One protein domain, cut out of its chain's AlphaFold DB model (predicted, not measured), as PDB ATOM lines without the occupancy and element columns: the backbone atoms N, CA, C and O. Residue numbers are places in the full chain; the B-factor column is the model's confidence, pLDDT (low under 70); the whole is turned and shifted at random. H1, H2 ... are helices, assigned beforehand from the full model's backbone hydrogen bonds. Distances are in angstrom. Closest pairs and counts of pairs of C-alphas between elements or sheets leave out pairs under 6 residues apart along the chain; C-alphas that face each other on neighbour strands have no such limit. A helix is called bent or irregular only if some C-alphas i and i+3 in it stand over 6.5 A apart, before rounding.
ATOM      1  N   LEU A 165      -6.163 -81.294 -96.667       96.12
ATOM      2  CA  LEU A 165      -5.180 -81.362 -95.599       96.12
ATOM      3  C   LEU A 165      -3.750 -81.432 -96.149       96.12
ATOM      4  O   LEU A 165      -2.860 -80.786 -95.599       96.12
ATOM      5  N   ALA A 166      -3.536 -82.140 -97.263       96.81
ATOM      6  CA  ALA A 166      -2.244 -82.155 -97.946       96.81
ATOM      7  C   ALA A 166      -1.839 -80.743 -98.407       96.81
ATOM      8  O   ALA A 166      -0.725 -80.309 -98.119       96.81
ATOM      9  N   ASN A 167      -2.750 -79.992 -99.037       97.12
ATOM     10  CA  ASN A 167      -2.487 -78.620 -99.476       97.12
ATOM     11  C   ASN A 167      -2.314 -77.645 -98.302       97.12
ATOM     12  O   ASN A 167      -1.450 -76.774 -98.376       97.12
ATOM     13  N   LEU A 168      -3.054 -77.802 -97.195       96.75
ATOM     14  CA  LEU A 168      -2.831 -77.027 -95.968       96.75
ATOM     15  C   LEU A 168      -1.396 -77.221 -95.451       96.75
ATOM     16  O   LEU A 168      -0.672 -76.245 -95.263       96.75
ATOM     17  N   VAL A 169      -0.968 -78.473 -95.270       96.44
ATOM     18  CA  VAL A 169       0.369 -78.794 -94.747       96.44
ATOM     19  C   VAL A 169       1.467 -78.382 -95.730       96.44
ATOM     20  O   VAL A 169       2.473 -77.810 -95.313       96.44
ATOM     21  N   GLN A 170       1.276 -78.600 -97.035       94.94
ATOM     22  CA  GLN A 170       2.218 -78.164 -98.067       94.94
ATOM     23  C   GLN A 170       2.340 -76.640 -98.113       94.94
ATOM     24  O   GLN A 170       3.452 -76.122 -98.190       94.94
ATOM     25  N   ALA A 171       1.227 -75.910 -98.042       94.38
ATOM     26  CA  ALA A 171       1.238 -74.454 -98.035       94.38
ATOM     27  C   ALA A 171       1.966 -73.904 -96.801       94.38
ATOM     28  O   ALA A 171       2.733 -72.948 -96.931       94.38
ATOM     29  N   THR A 172       1.778 -74.519 -95.627       95.88
ATOM     30  CA  THR A 172       2.572 -74.190 -94.438       95.88
ATOM     31  C   THR A 172       4.045 -74.524 -94.657       95.88
ATOM     32  O   THR A 172       4.896 -73.688 -94.394       95.88
ATOM     33  N   MET A 173       4.379 -75.696 -95.198       94.94
ATOM     34  CA  MET A 173       5.768 -76.058 -95.483       94.94
ATOM     35  C   MET A 173       6.454 -75.027 -96.385       94.94
ATOM     36  O   MET A 173       7.525 -74.539 -96.042       94.94
ATOM     37  N   LEU A 174       5.819 -74.651 -97.498       93.25
ATOM     38  CA  LEU A 174       6.348 -73.662 -98.437       93.25
ATOM     39  C   LEU A 174       6.540 -72.287 -97.783       93.25
ATOM     40  O   LEU A 174       7.514 -71.608 -98.091       93.25
ATOM     41  N   SER A 175       5.669 -71.886 -96.849       93.94
ATOM     42  CA  SER A 175       5.831 -70.619 -96.123       93.94
ATOM     43  C   SER A 175       6.933 -70.661 -95.056       93.94
ATOM     44  O   SER A 175       7.455 -69.605 -94.685       93.94
ATOM     45  N   LEU A 176       7.320 -71.853 -94.585       95.19
ATOM     46  CA  LEU A 176       8.441 -72.066 -93.664       95.19
ATOM     47  C   LEU A 176       9.802 -72.097 -94.371       95.19
ATOM     48  O   LEU A 176      10.808 -71.773 -93.741       95.19
ATOM     49  N   LEU A 177       9.865 -72.471 -95.654       94.00
ATOM     50  CA  LEU A 177      11.146 -72.630 -96.355       94.00
ATOM     51  C   LEU A 177      11.994 -71.349 -96.378       94.00
ATOM     52  O   LEU A 177      13.175 -71.460 -96.038       94.00
ATOM     53  N   PRO A 178      11.468 -70.149 -96.708       92.62
ATOM     54  CA  PRO A 178      12.285 -68.937 -96.726       92.62
ATOM     55  C   PRO A 178      12.932 -68.593 -95.370       92.62
ATOM     56  O   PRO A 178      14.164 -68.528 -95.323       92.62
ATOM     57  N   PRO A 179      12.180 -68.454 -94.252       92.31
ATOM     58  CA  PRO A 179      12.782 -68.092 -92.967       92.31
ATOM     59  C   PRO A 179      13.711 -69.183 -92.418       92.31
ATOM     60  O   PRO A 179      14.703 -68.869 -91.763       92.31
ATOM     61  N   LEU A 180      13.436 -70.465 -92.690       93.12
ATOM     62  CA  LEU A 180      14.326 -71.553 -92.280       93.12
ATOM     63  C   LEU A 180      15.611 -71.589 -93.112       93.12
ATOM     64  O   LEU A 180      16.684 -71.818 -92.561       93.12
ATOM     65  N   THR A 181      15.528 -71.342 -94.419       92.06
ATOM     66  CA  THR A 181      16.713 -71.295 -95.289       92.06
ATOM     67  C   THR A 181      17.647 -70.180 -94.842       92.06
ATOM     68  O   THR A 181      18.840 -70.417 -94.666       92.06
ATOM     69  N   GLU A 182      17.104 -68.989 -94.577       89.44
ATOM     70  CA  GLU A 182      17.865 -67.877 -94.003       89.44
ATOM     71  C   GLU A 182      18.514 -68.271 -92.668       89.44
ATOM     72  O   GLU A 182      19.723 -68.098 -92.493       89.44
ATOM     73  N   HIS A 183      17.743 -68.870 -91.753       88.62
ATOM     74  CA  HIS A 183      18.246 -69.324 -90.458       88.62
ATOM     75  C   HIS A 183      19.430 -70.298 -90.600       88.62
ATOM     76  O   HIS A 183      20.472 -70.099 -89.971       88.62
ATOM     77  N   PHE A 184      19.324 -71.313 -91.465       88.00
ATOM     78  CA  PHE A 184      20.403 -72.284 -91.687       88.00
ATOM     79  C   PHE A 184      21.636 -71.672 -92.362       88.00
ATOM     80  O   PHE A 184      22.762 -72.054 -92.027       88.00
ATOM     81  N   ARG A 185      21.461 -70.702 -93.273       86.06
ATOM     82  CA  ARG A 185      22.590 -69.958 -93.859       86.06
ATOM     83  C   ARG A 185      23.342 -69.170 -92.788       86.06
ATOM     84  O   ARG A 185      24.565 -69.283 -92.693       86.06
ATOM     85  N   ILE A 186      22.619 -68.443 -91.936       83.75
ATOM     86  CA  ILE A 186      23.195 -67.674 -90.824       83.75
ATOM     87  C   ILE A 186      23.914 -68.595 -89.831       83.75
ATOM     88  O   ILE A 186      25.071 -68.346 -89.483       83.75
ATOM     89  N   HIS A 187      23.258 -69.674 -89.394       82.62
ATOM     90  CA  HIS A 187      23.825 -70.624 -88.436       82.62
ATOM     91  C   HIS A 187      25.133 -71.236 -88.959       82.62
ATOM     92  O   HIS A 187      26.120 -71.337 -88.229       82.62
ATOM     93  N   ARG A 188      25.186 -71.567 -90.256       79.56
ATOM     94  CA  ARG A 188      26.409 -72.038 -90.921       79.56
ATOM     95  C   ARG A 188      27.532 -71.004 -90.887       79.56
ATOM     96  O   ARG A 188      28.677 -71.373 -90.634       79.56
ATOM     97  N   GLY A 189      27.218 -69.734 -91.145       76.88
ATOM     98  CA  GLY A 189      28.195 -68.648 -91.083       76.88
ATOM     99  C   GLY A 189      28.798 -68.485 -89.686       76.88
ATOM    100  O   GLY A 189      30.009 -68.323 -89.553       76.88
ATOM    101  N   LEU A 190      27.969 -68.585 -88.643       78.81
ATOM    102  CA  LEU A 190      28.392 -68.421 -87.248       78.81
ATOM    103  C   LEU A 190      29.186 -69.616 -86.707       78.81
ATOM    104  O   LEU A 190      30.105 -69.422 -85.916       78.81
ATOM    105  N   ALA A 191      28.879 -70.838 -87.151       72.62
ATOM    106  CA  ALA A 191      29.530 -72.054 -86.664       72.62
ATOM    107  C   ALA A 191      31.013 -72.187 -87.077       72.62
ATOM    108  O   ALA A 191      31.670 -73.123 -86.627       72.62
ATOM    109  N   ASN A 192      31.544 -71.308 -87.948       60.34
ATOM    110  CA  ASN A 192      32.911 -71.360 -88.506       60.34
ATOM    111  C   ASN A 192      33.325 -72.741 -89.060       60.34
ATOM    112  O   ASN A 192      34.506 -73.011 -89.268       60.34
ATOM    113  N   ASN A 193      32.359 -73.620 -89.324       57.66
ATOM    114  CA  ASN A 193      32.631 -74.993 -89.698       57.66
ATOM    115  C   ASN A 193      32.872 -75.046 -91.214       57.66
ATOM    116  O   ASN A 193      32.055 -74.577 -92.009       57.66
ATOM    117  N   ASP A 194      34.014 -75.595 -91.626       53.09
ATOM    118  CA  ASP A 194      34.350 -75.823 -93.041       53.09
ATOM    119  C   ASP A 194      33.734 -77.122 -93.587       53.09
ATOM    120  O   ASP A 194      33.999 -77.526 -94.720       53.09
ATOM    121  N   GLN A 195      32.895 -77.793 -92.792       54.06
ATOM    122  CA  GLN A 195      32.215 -79.006 -93.220       54.06
ATOM    123  C   GLN A 195      31.205 -78.703 -94.330       54.06
ATOM    124  O   GLN A 195      30.244 -77.949 -94.160       54.06
ATOM    125  N   VAL A 196      31.425 -79.337 -95.482       58.72
ATOM    126  CA  VAL A 196      30.514 -79.324 -96.629       58.72
ATOM    127  C   VAL A 196      29.345 -80.261 -96.318       58.72
ATOM    128  O   VAL A 196      29.371 -81.443 -96.665       58.72
ATOM    129  N   GLY A 197      28.358 -79.739 -95.589       65.75
ATOM    130  CA  GLY A 197      27.078 -80.395 -95.323       65.75
ATOM    131  C   GLY A 197      26.057 -80.209 -96.457       65.75
ATOM    132  O   GLY A 197      26.359 -79.555 -97.459       65.75
ATOM    133  N   PRO A 198      24.832 -80.755 -96.311       73.38
ATOM    134  CA  PRO A 198      23.724 -80.487 -97.235       73.38
ATOM    135  C   PRO A 198      23.477 -78.979 -97.377       73.38
ATOM    136  O   PRO A 198      23.796 -78.222 -96.464       73.38
ATOM    137  N   SER A 199      22.915 -78.515 -98.497       82.44
ATOM    138  CA  SER A 199      22.606 -77.087 -98.685       82.44
ATOM    139  C   SER A 199      21.624 -76.568 -97.622       82.44
ATOM    140  O   SER A 199      20.906 -77.353 -96.994       82.44
ATOM    141  N   ALA A 200      21.601 -75.251 -97.391       86.44
ATOM    142  CA  ALA A 200      20.711 -74.656 -96.391       86.44
ATOM    143  C   ALA A 200      19.232 -74.901 -96.736       86.44
ATOM    144  O   ALA A 200      18.425 -75.163 -95.853       86.44
ATOM    145  N   GLU A 201      18.904 -74.914 -98.026       89.50
ATOM    146  CA  GLU A 201      17.581 -75.212 -98.576       89.50
ATOM    147  C   GLU A 201      17.164 -76.648 -98.235       89.50
ATOM    148  O   GLU A 201      16.044 -76.893 -97.787       89.50
ATOM    149  N   ARG A 202      18.084 -77.611 -98.378       88.31
ATOM    150  CA  ARG A 202      17.816 -79.015 -98.044       88.31
ATOM    151  C   ARG A 202      17.667 -79.223 -96.536       88.31
ATOM    152  O   ARG A 202      16.829 -80.018 -96.115       88.31
ATOM    153  N   GLN A 203      18.446 -78.504 -95.724       89.88
ATOM    154  CA  GLN A 203      18.290 -78.494 -94.264       89.88
ATOM    155  C   GLN A 203      16.943 -77.888 -93.850       89.88
ATOM    156  O   GLN A 203      16.233 -78.481 -93.038       89.88
ATOM    157  N   ALA A 204      16.552 -76.768 -94.464       93.56
ATOM    158  CA  ALA A 204      15.273 -76.104 -94.236       93.56
ATOM    159  C   ALA A 204      14.086 -77.007 -94.589       93.56
ATOM    160  O   ALA A 204      13.192 -77.186 -93.763       93.56
ATOM    161  N   LEU A 205      14.109 -77.637 -95.767       94.19
ATOM    162  CA  LEU A 205      13.086 -78.596 -96.180       94.19
ATOM    163  C   LEU A 205      13.003 -79.785 -95.215       94.19
ATOM    164  O   LEU A 205      11.909 -80.170 -94.803       94.19
ATOM    165  N   GLY A 206      14.153 -80.338 -94.818       93.44
ATOM    166  CA  GLY A 206      14.208 -81.439 -93.862       93.44
ATOM    167  C   GLY A 206      13.617 -81.070 -92.499       93.44
ATOM    168  O   GLY A 206      12.778 -81.806 -91.981       93.44
ATOM    169  N   LYS A 207      13.988 -79.906 -91.947       94.81
ATOM    170  CA  LYS A 207      13.447 -79.392 -90.678       94.81
ATOM    171  C   LYS A 207      11.946 -79.123 -90.772       94.81
ATOM    172  O   LYS A 207      11.207 -79.512 -89.866       94.81
ATOM    173  N   ALA A 208      11.487 -78.502 -91.860       96.06
ATOM    174  CA  ALA A 208      10.071 -78.224 -92.079       96.06
ATOM    175  C   ALA A 208       9.260 -79.527 -92.113       96.06
ATOM    176  O   ALA A 208       8.314 -79.677 -91.343       96.06
ATOM    177  N   MET A 209       9.669 -80.504 -92.928       95.69
ATOM    178  CA  MET A 209       8.953 -81.775 -93.049       95.69
ATOM    179  C   MET A 209       8.956 -82.581 -91.744       95.69
ATOM    180  O   MET A 209       7.925 -83.131 -91.356       95.69
ATOM    181  N   LEU A 210      10.088 -82.629 -91.036       95.56
ATOM    182  CA  LEU A 210      10.193 -83.315 -89.748       95.56
ATOM    183  C   LEU A 210       9.254 -82.692 -88.703       95.56
ATOM    184  O   LEU A 210       8.495 -83.401 -88.043       95.56
ATOM    185  N   THR A 211       9.252 -81.361 -88.602       96.75
ATOM    186  CA  THR A 211       8.398 -80.622 -87.660       96.75
ATOM    187  C   THR A 211       6.916 -80.792 -87.992       96.75
ATOM    188  O   THR A 211       6.104 -81.053 -87.105       96.75
ATOM    189  N   LEU A 212       6.550 -80.714 -89.274       97.38
ATOM    190  CA  LEU A 212       5.175 -80.937 -89.719       97.38
ATOM    191  C   LEU A 212       4.724 -82.376 -89.458       97.38
ATOM    192  O   LEU A 212       3.602 -82.585 -89.009       97.38
ATOM    193  N   THR A 213       5.601 -83.363 -89.650       97.31
ATOM    194  CA  THR A 213       5.302 -84.767 -89.332       97.31
ATOM    195  C   THR A 213       5.049 -84.963 -87.836       97.31
ATOM    196  O   THR A 213       4.088 -85.632 -87.466       97.31
ATOM    197  N   ARG A 214       5.851 -84.329 -86.967       97.62
ATOM    198  CA  ARG A 214       5.637 -84.324 -85.507       97.62
ATOM    199  C   ARG A 214       4.278 -83.726 -85.137       97.62
ATOM    200  O   ARG A 214       3.523 -84.341 -84.392       97.62
ATOM    201  N   ILE A 215       3.937 -82.567 -85.702       97.62
ATOM    202  CA  ILE A 215       2.637 -81.917 -85.476       97.62
ATOM    203  C   ILE A 215       1.487 -82.801 -85.969       97.62
ATOM    204  O   ILE A 215       0.492 -82.951 -85.267       97.62
ATOM    205  N   MET A 216       1.623 -83.426 -87.139       97.75
ATOM    206  CA  MET A 216       0.618 -84.345 -87.675       97.75
ATOM    207  C   MET A 216       0.449 -85.596 -86.806       97.75
ATOM    208  O   MET A 216      -0.683 -86.023 -86.593       97.75
ATOM    209  N   ALA A 217       1.534 -86.147 -86.254       97.81
ATOM    210  CA  ALA A 217       1.463 -87.245 -85.290       97.81
ATOM    211  C   ALA A 217       0.678 -86.829 -84.037       97.81
ATOM    212  O   ALA A 217      -0.277 -87.498 -83.653       97.81
ATOM    213  N   LEU A 218       1.009 -85.677 -83.445       97.69
ATOM    214  CA  LEU A 218       0.274 -85.142 -82.295       97.69
ATOM    215  C   LEU A 218      -1.206 -84.888 -82.626       97.69
ATOM    216  O   LEU A 218      -2.073 -85.200 -81.816       97.69
ATOM    217  N   ALA A 219      -1.512 -84.377 -83.820       96.31
ATOM    218  CA  ALA A 219      -2.881 -84.131 -84.272       96.31
ATOM    219  C   ALA A 219      -3.696 -85.423 -84.445       96.31
ATOM    220  O   ALA A 219      -4.869 -85.462 -84.077       96.31
ATOM    221  N   LEU A 220      -3.079 -86.479 -84.983       96.06
ATOM    222  CA  LEU A 220      -3.697 -87.799 -85.152       96.06
ATOM    223  C   LEU A 220      -4.047 -88.461 -83.812       96.06
ATOM    224  O   LEU A 220      -5.033 -89.190 -83.740       96.06
ATOM    225  N   HIS A 221      -3.266 -88.186 -82.764       95.69
ATOM    226  CA  HIS A 221      -3.446 -88.751 -81.424       95.69
ATOM    227  C   HIS A 221      -4.140 -87.802 -80.428       95.69
ATOM    228  O   HIS A 221      -4.227 -88.130 -79.250       95.69
ATOM    229  N   ASP A 222      -4.658 -86.655 -80.886       95.19
ATOM    230  CA  ASP A 222      -5.282 -85.613 -80.045       95.19
ATOM    231  C   ASP A 222      -4.368 -85.083 -78.911       95.19
ATOM    232  O   ASP A 222      -4.822 -84.646 -77.854       95.19
ATOM    233  N   CYS A 223      -3.055 -85.084 -79.157       95.56
ATOM    234  CA  CYS A 223      -2.010 -84.635 -78.232       95.56
ATOM    235  C   CYS A 223      -1.432 -83.255 -78.597       95.56
ATOM    236  O   CYS A 223      -0.338 -82.905 -78.154       95.56
ATOM    237  N   LEU A 224      -2.111 -82.461 -79.436       95.19
ATOM    238  CA  LEU A 224      -1.622 -81.124 -79.788       95.19
ATOM    239  C   LEU A 224      -1.562 -80.206 -78.551       95.19
ATOM    240  O   LEU A 224      -2.531 -80.159 -77.784       95.19
ATOM    241  N   PRO A 225      -0.478 -79.423 -78.373       91.88
ATOM    242  CA  PRO A 225      -0.382 -78.468 -77.278       91.88
ATOM    243  C   PRO A 225      -1.508 -77.426 -77.322       91.88
ATOM    244  O   PRO A 225      -1.789 -76.831 -78.365       91.88
ATOM    245  N   LYS A 226      -2.150 -77.179 -76.174       86.38
ATOM    246  CA  LYS A 226      -3.273 -76.236 -76.039       86.38
ATOM    247  C   LYS A 226      -2.799 -74.936 -75.388       86.38
ATOM    248  O   LYS A 226      -2.095 -74.977 -74.388       86.38
ATOM    249  N   ALA A 227      -3.233 -73.793 -75.928       83.25
ATOM    250  CA  ALA A 227      -2.982 -72.455 -75.371       83.25
ATOM    251  C   ALA A 227      -1.490 -72.112 -75.139       83.25
ATOM    252  O   ALA A 227      -1.133 -71.495 -74.136       83.25
ATOM    253  N   VAL A 228      -0.618 -72.500 -76.075       89.50
ATOM    254  CA  VAL A 228       0.829 -72.242 -76.011       89.50
ATOM    255  C   VAL A 228       1.179 -70.965 -76.774       89.50
ATOM    256  O   VAL A 228       0.679 -70.735 -77.870       89.50
ATOM    257  N   GLN A 229       2.048 -70.128 -76.206       90.62
ATOM    258  CA  GLN A 229       2.597 -68.971 -76.919       90.62
ATOM    259  C   GLN A 229       3.531 -69.434 -78.049       90.62
ATOM    260  O   GLN A 229       4.274 -70.392 -77.830       90.62
ATOM    261  N   PRO A 230       3.581 -68.752 -79.211       90.06
ATOM    262  CA  PRO A 230       4.418 -69.171 -80.338       90.06
ATOM    263  C   PRO A 230       5.874 -69.479 -79.958       90.06
ATOM    264  O   PRO A 230       6.404 -70.502 -80.374       90.06
ATOM    265  N   GLN A 231       6.487 -68.669 -79.089       90.56
ATOM    266  CA  GLN A 231       7.886 -68.825 -78.664       90.56
ATOM    267  C   GLN A 231       8.160 -70.126 -77.894       90.56
ATOM    268  O   GLN A 231       9.290 -70.590 -77.865       90.56
ATOM    269  N   LYS A 232       7.136 -70.712 -77.264       92.75
ATOM    270  CA  LYS A 232       7.238 -71.958 -76.486       92.75
ATOM    271  C   LYS A 232       6.716 -73.173 -77.253       92.75
ATOM    272  O   LYS A 232       6.587 -74.252 -76.683       92.75
ATOM    273  N   LEU A 233       6.339 -72.993 -78.521       93.81
ATOM    274  CA  LEU A 233       5.669 -74.034 -79.289       93.81
ATOM    275  C   LEU A 233       6.580 -75.238 -79.542       93.81
ATOM    276  O   LEU A 233       6.113 -76.366 -79.426       93.81
ATOM    277  N   GLU A 234       7.854 -75.017 -79.876       93.25
ATOM    278  CA  GLU A 234       8.796 -76.109 -80.154       93.25
ATOM    279  C   GLU A 234       9.052 -76.970 -78.910       93.25
ATOM    280  O   GLU A 234       8.919 -78.191 -78.983       93.25
ATOM    281  N   ASP A 235       9.288 -76.339 -77.757       92.69
ATOM    282  CA  ASP A 235       9.446 -77.035 -76.475       92.69
ATOM    283  C   ASP A 235       8.187 -77.837 -76.116       92.69
ATOM    284  O   ASP A 235       8.264 -79.022 -75.790       92.69
ATOM    285  N   ALA A 236       7.006 -77.225 -76.263       94.88
ATOM    286  CA  ALA A 236       5.734 -77.889 -75.989       94.88
ATOM    287  C   ALA A 236       5.460 -79.066 -76.943       94.88
ATOM    288  O   ALA A 236       4.879 -80.069 -76.529       94.88
ATOM    289  N   ILE A 237       5.875 -78.973 -78.214       95.31
ATOM    290  CA  ILE A 237       5.852 -80.110 -79.147       95.31
ATOM    291  C   ILE A 237       6.786 -81.207 -78.630       95.31
ATOM    292  O   ILE A 237       6.372 -82.363 -78.569       95.31
ATOM    293  N   GLY A 238       8.011 -80.859 -78.229       93.88
ATOM    294  CA  GLY A 238       8.990 -81.793 -77.669       93.88
ATOM    295  C   GLY A 238       8.445 -82.592 -76.483       93.88
ATOM    296  O   GLY A 238       8.542 -83.820 -76.475       93.88
ATOM    297  N   GLU A 239       7.811 -81.917 -75.525       94.69
ATOM    298  CA  GLU A 239       7.168 -82.551 -74.368       94.69
ATOM    299  C   GLU A 239       5.981 -83.436 -74.777       94.69
ATOM    300  O   GLU A 239       5.861 -84.577 -74.326       94.69
ATOM    301  N   ALA A 240       5.118 -82.944 -75.671       95.94
ATOM    302  CA  ALA A 240       3.939 -83.680 -76.115       95.94
ATOM    303  C   ALA A 240       4.298 -84.962 -76.885       95.94
ATOM    304  O   ALA A 240       3.590 -85.964 -76.775       95.94
ATOM    305  N   LEU A 241       5.411 -84.981 -77.626       96.56
ATOM    306  CA  LEU A 241       5.867 -86.164 -78.367       96.56
ATOM    307  C   LEU A 241       6.161 -87.364 -77.461       96.56
ATOM    308  O   LEU A 241       5.967 -88.501 -77.887       96.56
ATOM    309  N   ALA A 242       6.566 -87.129 -76.209       94.56
ATOM    310  CA  ALA A 242       6.795 -88.196 -75.234       94.56
ATOM    311  C   ALA A 242       5.501 -88.926 -74.822       94.56
ATOM    312  O   ALA A 242       5.567 -90.020 -74.268       94.56
ATOM    313  N   THR A 243       4.331 -88.341 -75.098       94.56
ATOM    314  CA  THR A 243       3.017 -88.926 -74.781       94.56
ATOM    315  C   THR A 243       2.453 -89.813 -75.893       94.56
ATOM    316  O   THR A 243       1.418 -90.452 -75.704       94.56
ATOM    317  N   LEU A 244       3.108 -89.853 -77.059       96.25
ATOM    318  CA  LEU A 244       2.669 -90.665 -78.192       96.25
ATOM    319  C   LEU A 244       2.823 -92.172 -77.913       96.25
ATOM    320  O   LEU A 244       3.698 -92.578 -77.148       96.25
ATOM    321  N   PRO A 245       2.009 -93.032 -78.552       94.19
ATOM    322  CA  PRO A 245       2.147 -94.478 -78.411       94.19
ATOM    323  C   PRO A 245       3.438 -95.003 -79.059       94.19
ATOM    324  O   PRO A 245       3.860 -94.533 -80.119       94.19
ATOM    325  N   GLU A 246       4.039 -96.031 -78.456       90.12
ATOM    326  CA  GLU A 246       5.203 -96.726 -79.024       90.12
ATOM    327  C   GLU A 246       4.906 -97.263 -80.443       90.12
ATOM    328  O   GLU A 246       3.788 -97.719 -80.715       90.12
ATOM    329  N   PRO A 247       5.881 -97.233 -81.373       88.88
ATOM    330  CA  PRO A 247       7.282 -96.813 -81.215       88.88
ATOM    331  C   PRO A 247       7.543 -95.320 -81.520       88.88
ATOM    332  O   PRO A 247       8.689 -94.900 -81.711       88.88
ATOM    333  N   LEU A 248       6.492 -94.500 -81.649       93.44
ATOM    334  CA  LEU A 248       6.602 -93.140 -82.186       93.44
ATOM    335  C   LEU A 248       7.517 -92.201 -81.378       93.44
ATOM    336  O   LEU A 248       8.302 -91.501 -82.026       93.44
ATOM    337  N   PRO A 249       7.509 -92.189 -80.026       93.19
ATOM    338  CA  PRO A 249       8.357 -91.283 -79.250       93.19
ATOM    339  C   PRO A 249       9.842 -91.386 -79.607       93.19
ATOM    340  O   PRO A 249      10.530 -90.372 -79.693       93.19
ATOM    341  N   GLN A 250      10.338 -92.594 -79.883       88.19
ATOM    342  CA  GLN A 250      11.751 -92.821 -80.197       88.19
ATOM    343  C   GLN A 250      12.144 -92.243 -81.561       88.19
ATOM    344  O   GLN A 250      13.215 -91.654 -81.705       88.19
ATOM    345  N   THR A 251      11.267 -92.394 -82.555       87.31
ATOM    346  CA  THR A 251      11.513 -91.967 -83.945       87.31
ATOM    347  C   THR A 251      11.253 -90.480 -84.173       87.31
ATOM    348  O   THR A 251      11.903 -89.866 -85.016       87.31
ATOM    349  N   LEU A 252      10.323 -89.888 -83.418       93.75
ATOM    350  CA  LEU A 252       9.905 -88.496 -83.577       93.75
ATOM    351  C   LEU A 252      10.595 -87.531 -82.609       93.75
ATOM    352  O   LEU A 252      10.404 -86.324 -82.754       93.75
ATOM    353  N   ARG A 253      11.398 -88.017 -81.653       92.31
ATOM    354  CA  ARG A 253      12.099 -87.174 -80.668       92.31
ATOM    355  C   ARG A 253      12.895 -86.038 -81.312       92.31
ATOM    356  O   ARG A 253      13.423 -86.179 -82.419       92.31
ATOM    357  N   MET A 254      13.004 -84.920 -80.600       90.75
ATOM    358  CA  MET A 254      13.901 -83.827 -80.983       90.75
ATOM    359  C   MET A 254      15.347 -84.227 -80.702       90.75
ATOM    360  O   MET A 254      15.647 -84.738 -79.620       90.75
ATOM    361  N   ALA A 255      16.229 -84.051 -81.687       87.38
ATOM    362  CA  ALA A 255      17.647 -84.329 -81.486       87.38
ATOM    363  C   ALA A 255      18.288 -83.186 -80.671       87.38
ATOM    364  O   ALA A 255      17.890 -82.033 -80.834       87.38
ATOM    365  N   PRO A 256      19.262 -83.468 -79.787       83.12
ATOM    366  CA  PRO A 256      19.866 -82.442 -78.931       83.12
ATOM    367  C   PRO A 256      20.666 -81.393 -79.717       83.12
ATOM    368  O   PRO A 256      20.852 -80.277 -79.247       83.12
ATOM    369  N   ASP A 257      21.144 -81.753 -80.904       81.69
ATOM    370  CA  ASP A 257      21.876 -80.912 -81.847       81.69
ATOM    371  C   ASP A 257      20.977 -80.333 -82.957       81.69
ATOM    372  O   ASP A 257      21.466 -79.725 -83.911       81.69
ATOM    373  N   GLU A 258      19.657 -80.517 -82.855       86.06
ATOM    374  CA  GLU A 258      18.703 -79.977 -83.817       86.06
ATOM    375  C   GLU A 258      18.634 -78.447 -83.705       86.06
ATOM    376  O   GLU A 258      18.414 -77.895 -82.630       86.06
ATOM    377  N   ALA A 259      18.793 -77.744 -84.831       84.00
ATOM    378  CA  ALA A 259      18.647 -76.291 -84.856       84.00
ATOM    379  C   ALA A 259      17.218 -75.876 -84.460       84.00
ATOM    380  O   ALA A 259      16.240 -76.462 -84.948       84.00
ATOM    381  N   MET A 260      17.114 -74.855 -83.607       87.25
ATOM    382  CA  MET A 260      15.833 -74.289 -83.178       87.25
ATOM    383  C   MET A 260      15.120 -73.586 -84.337       87.25
ATOM    384  O   MET A 260      15.747 -73.092 -85.278       87.25
ATOM    385  N   LEU A 261      13.794 -73.534 -84.274       90.25
ATOM    386  CA  LEU A 261      12.980 -72.795 -85.235       90.25
ATOM    387  C   LEU A 261      13.145 -71.280 -85.043       90.25
ATOM    388  O   LEU A 261      13.327 -70.787 -83.933       90.25
ATOM    389  N   SER A 262      13.050 -70.520 -86.136       89.81
ATOM    390  CA  SER A 262      12.988 -69.057 -86.064       89.81
ATOM    391  C   SER A 262      11.617 -68.578 -85.575       89.81
ATOM    392  O   SER A 262      10.608 -69.259 -85.774       89.81
ATOM    393  N   ASP A 263      11.549 -67.372 -85.005       89.00
ATOM    394  CA  ASP A 263      10.291 -66.795 -84.503       89.00
ATOM    395  C   ASP A 263       9.193 -66.732 -85.579       89.00
ATOM    396  O   ASP A 263       8.041 -67.080 -85.322       89.00
ATOM    397  N   ASP A 264       9.549 -66.360 -86.814       90.06
ATOM    398  CA  ASP A 264       8.610 -66.336 -87.945       90.06
ATOM    399  C   ASP A 264       8.075 -67.742 -88.281       90.06
ATOM    400  O   ASP A 264       6.881 -67.928 -88.538       90.06
ATOM    401  N   ALA A 265       8.936 -68.764 -88.213       93.56
ATOM    402  CA  ALA A 265       8.523 -70.151 -88.400       93.56
ATOM    403  C   ALA A 265       7.573 -70.616 -87.282       93.56
ATOM    404  O   ALA A 265       6.562 -71.265 -87.562       93.56
ATOM    405  N   LEU A 266       7.847 -70.240 -86.030       94.25
ATOM    406  CA  LEU A 266       7.010 -70.572 -84.875       94.25
ATOM    407  C   LEU A 266       5.605 -69.963 -84.979       94.25
ATOM    408  O   LEU A 266       4.621 -70.649 -84.699       94.25
ATOM    409  N   VAL A 267       5.480 -68.715 -85.442       93.31
ATOM    410  CA  VAL A 267       4.172 -68.071 -85.669       93.31
ATOM    411  C   VAL A 267       3.357 -68.831 -86.721       93.31
ATOM    412  O   VAL A 267       2.185 -69.142 -86.493       93.31
ATOM    413  N   LYS A 268       3.974 -69.190 -87.851       93.81
ATOM    414  CA  LYS A 268       3.314 -69.950 -88.930       93.81
ATOM    415  C   LYS A 268       2.865 -71.338 -88.465       93.81
ATOM    416  O   LYS A 268       1.744 -71.757 -88.756       93.81
ATOM    417  N   LEU A 269       3.702 -72.035 -87.699       95.12
ATOM    418  CA  LEU A 269       3.363 -73.338 -87.122       95.12
ATOM    419  C   LEU A 269       2.261 -73.237 -86.066       95.12
ATOM    420  O   LEU A 269       1.384 -74.096 -86.021       95.12
ATOM    421  N   HIS A 270       2.245 -72.172 -85.264       94.44
ATOM    422  CA  HIS A 270       1.181 -71.926 -84.294       94.44
ATOM    423  C   HIS A 270      -0.191 -71.784 -84.982       94.44
ATOM    424  O   HIS A 270      -1.181 -72.366 -84.528       94.44
ATOM    425  N   LEU A 271      -0.254 -71.080 -86.120       93.25
ATOM    426  CA  LEU A 271      -1.475 -70.981 -86.932       93.25
ATOM    427  C   LEU A 271      -1.925 -72.348 -87.467       93.25
ATOM    428  O   LEU A 271      -3.121 -72.654 -87.428       93.25
ATOM    429  N   LEU A 272      -0.983 -73.186 -87.913       95.69
ATOM    430  CA  LEU A 272      -1.279 -74.554 -88.337       95.69
ATOM    431  C   LEU A 272      -1.838 -75.391 -87.178       95.69
ATOM    432  O   LEU A 272      -2.887 -76.007 -87.338       95.69
ATOM    433  N   VAL A 273      -1.190 -75.392 -86.009       95.62
ATOM    434  CA  VAL A 273      -1.639 -76.153 -84.825       95.62
ATOM    435  C   VAL A 273      -3.065 -75.771 -84.433       95.62
ATOM    436  O   VAL A 273      -3.912 -76.643 -84.213       95.62
ATOM    437  N   HIS A 274      -3.371 -74.473 -84.422       93.31
ATOM    438  CA  HIS A 274      -4.723 -73.994 -84.166       93.31
ATOM    439  C   HIS A 274      -5.714 -74.498 -85.225       93.31
ATOM    440  O   HIS A 274      -6.787 -74.999 -84.885       93.31
ATOM    441  N   ARG A 275      -5.346 -74.436 -86.512       94.69
ATOM    442  CA  ARG A 275      -6.200 -74.919 -87.603       94.69
ATOM    443  C   ARG A 275      -6.452 -76.426 -87.521       94.69
ATOM    444  O   ARG A 275      -7.594 -76.846 -87.662       94.69
ATOM    445  N   LEU A 276      -5.433 -77.236 -87.246       95.19
ATOM    446  CA  LEU A 276      -5.584 -78.686 -87.077       95.19
ATOM    447  C   LEU A 276      -6.479 -79.023 -85.876       95.19
ATOM    448  O   LEU A 276      -7.322 -79.914 -85.969       95.19
ATOM    449  N   THR A 277      -6.373 -78.255 -84.787       93.25
ATOM    450  CA  THR A 277      -7.262 -78.391 -83.622       93.25
ATOM    451  C   THR A 277      -8.721 -78.106 -83.998       93.25
ATOM    452  O   THR A 277      -9.610 -78.869 -83.626       93.25
ATOM    453  N   GLN A 278      -8.984 -77.056 -84.788       92.19
ATOM    454  CA  GLN A 278     -10.335 -76.736 -85.278       92.19
ATOM    455  C   GLN A 278     -10.916 -77.820 -86.190       92.19
ATOM    456  O   GLN A 278     -12.118 -78.077 -86.151       92.19
ATOM    457  N   LEU A 279     -10.077 -78.429 -87.029       92.81
ATOM    458  CA  LEU A 279     -10.491 -79.497 -87.939       92.81
ATOM    459  C   LEU A 279     -10.742 -80.823 -87.210       92.81
ATOM    460  O   LEU A 279     -11.430 -81.680 -87.751       92.81
ATOM    461  N   GLY A 280     -10.213 -80.993 -85.994       92.19
ATOM    462  CA  GLY A 280     -10.410 -82.205 -85.204       92.19
ATOM    463  C   GLY A 280      -9.841 -83.443 -85.895       92.19
ATOM    464  O   GLY A 280     -10.549 -84.434 -86.045       92.19
ATOM    465  N   ILE A 281      -8.573 -83.385 -86.320       93.56
ATOM    466  CA  ILE A 281      -7.906 -84.411 -87.147       93.56
ATOM    467  C   ILE A 281      -8.090 -85.845 -86.622       93.56
ATOM    468  O   ILE A 281      -8.355 -86.752 -87.410       93.56
ATOM    469  N   ALA A 282      -8.042 -86.049 -85.303       92.38
ATOM    470  CA  ALA A 282      -8.256 -87.353 -84.672       92.38
ATOM    471  C   ALA A 282      -9.635 -87.990 -84.970       92.38
ATOM    472  O   ALA A 282      -9.786 -89.204 -84.852       92.38
ATOM    473  N   ARG A 283     -10.646 -87.206 -85.383       90.50
ATOM    474  CA  ARG A 283     -11.980 -87.707 -85.772       90.50
ATOM    475  C   ARG A 283     -11.996 -88.348 -87.159       90.50
ATOM    476  O   ARG A 283     -12.813 -89.230 -87.407       90.50
ATOM    477  N   ASN A 284     -11.082 -87.944 -88.043       89.62
ATOM    478  CA  ASN A 284     -10.923 -88.505 -89.384       89.62
ATOM    479  C   ASN A 284      -9.455 -88.902 -89.644       89.62
ATOM    480  O   ASN A 284      -8.775 -88.299 -90.485       89.62
ATOM    481  N   PRO A 285      -8.948 -89.943 -88.957       92.62
ATOM    482  CA  PRO A 285      -7.552 -90.351 -89.085       92.62
ATOM    483  C   PRO A 285      -7.231 -90.841 -90.502       92.62
ATOM    484  O   PRO A 285      -6.138 -90.603 -91.004       92.62
ATOM    485  N   ARG A 286      -8.196 -91.463 -91.194       94.25
ATOM    486  CA  ARG A 286      -8.003 -91.979 -92.557       94.25
ATOM    487  C   ARG A 286      -7.663 -90.868 -93.550       94.25
ATOM    488  O   ARG A 286      -6.721 -91.031 -94.321       94.25
ATOM    489  N   GLY A 287      -8.396 -89.753 -93.520       93.25
ATOM    490  CA  GLY A 287      -8.119 -88.612 -94.396       93.25
ATOM    491  C   GLY A 287      -6.739 -87.998 -94.137       93.25
ATOM    492  O   GLY A 287      -6.032 -87.643 -95.075       93.25
ATOM    493  N   ALA A 288      -6.315 -87.950 -92.874       94.50
ATOM    494  CA  ALA A 288      -4.994 -87.456 -92.493       94.50
ATOM    495  C   ALA A 288      -3.843 -88.387 -92.893       94.50
ATOM    496  O   ALA A 288      -2.821 -87.907 -93.379       94.50
ATOM    497  N   ILE A 289      -4.022 -89.703 -92.775       96.06
ATOM    498  CA  ILE A 289      -3.054 -90.693 -93.268       96.06
ATOM    499  C   ILE A 289      -2.895 -90.562 -94.788       96.06
ATOM    500  O   ILE A 289      -1.775 -90.466 -95.283       96.06
ATOM    501  N   GLN A 290      -4.003 -90.456 -95.526       96.56
ATOM    502  CA  GLN A 290      -3.968 -90.246 -96.976       96.56
ATOM    503  C   GLN A 290      -3.285 -88.923 -97.356       96.56
ATOM    504  O   GLN A 290      -2.536 -88.877 -98.329       96.56
ATOM    505  N   ALA A 291      -3.483 -87.857 -96.574       96.38
ATOM    506  CA  ALA A 291      -2.782 -86.591 -96.780       96.38
ATOM    507  C   ALA A 291      -1.257 -86.740 -96.617       96.38
ATOM    508  O   ALA A 291      -0.497 -86.220 -97.434       96.38
ATOM    509  N   LEU A 292      -0.802 -87.497 -95.611       96.44
ATOM    510  CA  LEU A 292       0.617 -87.811 -95.413       96.44
ATOM    511  C   LEU A 292       1.198 -88.638 -96.573       96.44
ATOM    512  O   LEU A 292       2.311 -88.363 -97.010       96.44
ATOM    513  N   GLU A 293       0.444 -89.594 -97.122       96.06
ATOM    514  CA  GLU A 293       0.849 -90.376 -98.304       96.06
ATOM    515  C   GLU A 293       0.930 -89.528 -99.583       96.06
ATOM    516  O   GLU A 293       1.776 -89.772-100.446       96.06
ATOM    517  N   ILE A 294       0.039 -88.541 -99.736       95.88
ATOM    518  CA  ILE A 294       0.093 -87.567-100.837       95.88
ATOM    519  C   ILE A 294       1.370 -86.725-100.712       95.88
ATOM    520  O   ILE A 294       2.133 -86.618-101.673       95.88
ATOM    521  N   LEU A 295       1.649 -86.191 -99.517       94.31
ATOM    522  CA  LEU A 295       2.860 -85.411 -99.247       94.31
ATOM    523  C   LEU A 295       4.136 -86.236 -99.446       94.31
ATOM    524  O   LEU A 295       5.089 -85.740-100.046       94.31
ATOM    525  N   GLN A 296       4.144 -87.495 -98.999       94.56
ATOM    526  CA  GLN A 296       5.250 -88.427 -99.219       94.56
ATOM    527  C   GLN A 296       5.550 -88.564-100.711       94.56
ATOM    528  O   GLN A 296       6.684 -88.342-101.125       94.56
ATOM    529  N   ARG A 297       4.536 -88.876-101.528       92.56
ATOM    530  CA  ARG A 297       4.700 -89.042-102.979       92.56
ATOM    531  C   ARG A 297       5.220 -87.776-103.653       92.56
ATOM    532  O   ARG A 297       6.080 -87.871-104.523       92.56
ATOM    533  N   GLN A 298       4.746 -86.608-103.222       91.88
ATOM    534  CA  GLN A 298       5.156 -85.334-103.809       91.88
ATOM    535  C   GLN A 298       6.578 -84.918-103.404       91.88
ATOM    536  O   GLN A 298       7.276 -84.288-104.194       91.88
ATOM    537  N   LYS A 299       7.014 -85.239-102.177       92.12
ATOM    538  CA  LYS A 299       8.252 -84.695-101.592       92.12
ATOM    539  C   LYS A 299       9.373 -85.700-101.378       92.12
ATOM    540  O   LYS A 299      10.487 -85.280-101.074       92.12
ATOM    541  N   ALA A 300       9.131 -86.993-101.593       92.44
ATOM    542  CA  ALA A 300      10.120 -88.047-101.388       92.44
ATOM    543  C   ALA A 300      11.465 -87.733-102.060       92.44
ATOM    544  O   ALA A 300      12.495 -87.764-101.392       92.44
ATOM    545  N   PHE A 301      11.460 -87.357-103.342       91.00
ATOM    546  CA  PHE A 301      12.695 -87.083-104.083       91.00
ATOM    547  C   PHE A 301      13.497 -85.912-103.498       91.00
ATOM    548  O   PHE A 301      14.695 -86.050-103.250       91.00
ATOM    549  N   GLU A 302      12.842 -84.782-103.207       90.75
ATOM    550  CA  GLU A 302      13.481 -83.607-102.589       90.75
ATOM    551  C   GLU A 302      14.048 -83.938-101.192       90.75
ATOM    552  O   GLU A 302      15.092 -83.424-100.783       90.75
ATOM    553  N   LEU A 303      13.402 -84.865-100.477       91.00
ATOM    554  CA  LEU A 303      13.835 -85.378 -99.174       91.00
ATOM    555  C   LEU A 303      14.902 -86.486 -99.272       91.00
ATOM    556  O   LEU A 303      15.361 -86.995 -98.243       91.00
ATOM    557  N   GLY A 304      15.351 -86.827-100.482       88.94
ATOM    558  CA  GLY A 304      16.392 -87.820-100.742       88.94
ATOM    559  C   GLY A 304      15.918 -89.271-100.719       88.94
ATOM    560  O   GLY A 304      16.733 -90.147-100.450       88.94
TER     561      GLY A 304
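AT A GLANCE: This is residues 165 to 304 of the 789 residues of an uncharacterized protein of Pelobacter carbinolicus (strain DSM 2380 / NBRC 103641 / GraBd1) (UniProt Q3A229). H1a, H2, H5 and H6 form a four-part helical bundle in which H1a packs on each of the other three, H3 crosses H2 and H5 on the side away from H1a and H6, and short H4 sits by the end of H3. Bent H1 runs on as H1b beyond the bundle, where residues 189 to 196 stick out. The 140 printed residues hold six named helices, H1 to H6 in chain order, and no named strand; the class is all helix. The whole is compact, with a radius of gyration of the C-alphas of 15.0 A, yet elongated, spanning 48 by 31 by 28 A.

HOW THE PARTS SIT: Start at H1, residues 165 to 190, assigned as one helix by its hydrogen bonds but bent: C-alphas 175 and 178 are 6.7 A apart, and its arms H1a, residues 165 to 175, and H1b, residues 178 to 190, stand at a steep tilt of 44 degrees. Next comes H2, residues 200 to 220. Its residues 200 to 208 touch H1b, closest at the C-alphas of Leu 180 and Ala 204, 5.0 A apart. H2 also touches H1a, closest at the C-alphas of Met 173 and Ala 208, 5.9 A apart, opposite ways at a shallow tilt of 35.0 degrees, only just short of steep. H3, residues 230 to 241, is irregular, with C-alphas 231 and 234 7.5 A apart. It touches H2, closest at the C-alphas of Leu 218 and Leu 241, 6.9 A apart, at a steep tilt of 63 degrees. H4, residues 248 to 252, only just touches H3, with 3 pairs of C-alphas within 8 A, the closest being Leu 241 and Pro 249 at 5.8 A. H5, residues 263 to 279, touches H3, closest at the C-alphas of Pro 230 and Leu 266, 5.4 A apart, and H1a, closest at those of Thr 172 and Lys 268, 7.0 A apart. H6, residues 285 to 299, touches H1a, closest at the C-alphas of Ala 166 and Ala 291, 4.6 A apart, at a steep tilt of 45 degrees. Every O i to N i+4 pair is within hydrogen-bond range in H1a, H1b, H2, H4, H5 and H6; in H3 it is 6 of 8.

IN THESE COORDINATES: Find C-alpha 165 at (-5.180, -81.362, -95.599), where H1a begins; it runs 15.4 A and H1b 18.7 A. From C-alpha 200 at (20.711, -74.656, -96.391), H2 runs 29.9 A. H3 measures 17.2 A, H4 5.9 A and H5 24.6 A; H6 runs 20.9 A to C-alpha 299 at (8.252, -84.695, -101.592).

THE WHOLE: The C-alphas of Asp 194 and Arg 283 are the two farthest apart, at 48.4 A. The printed part has no cut and no long link. Confidence is under 70 at residues 192 to 197; the mean pLDDT of the printed part is 90.6.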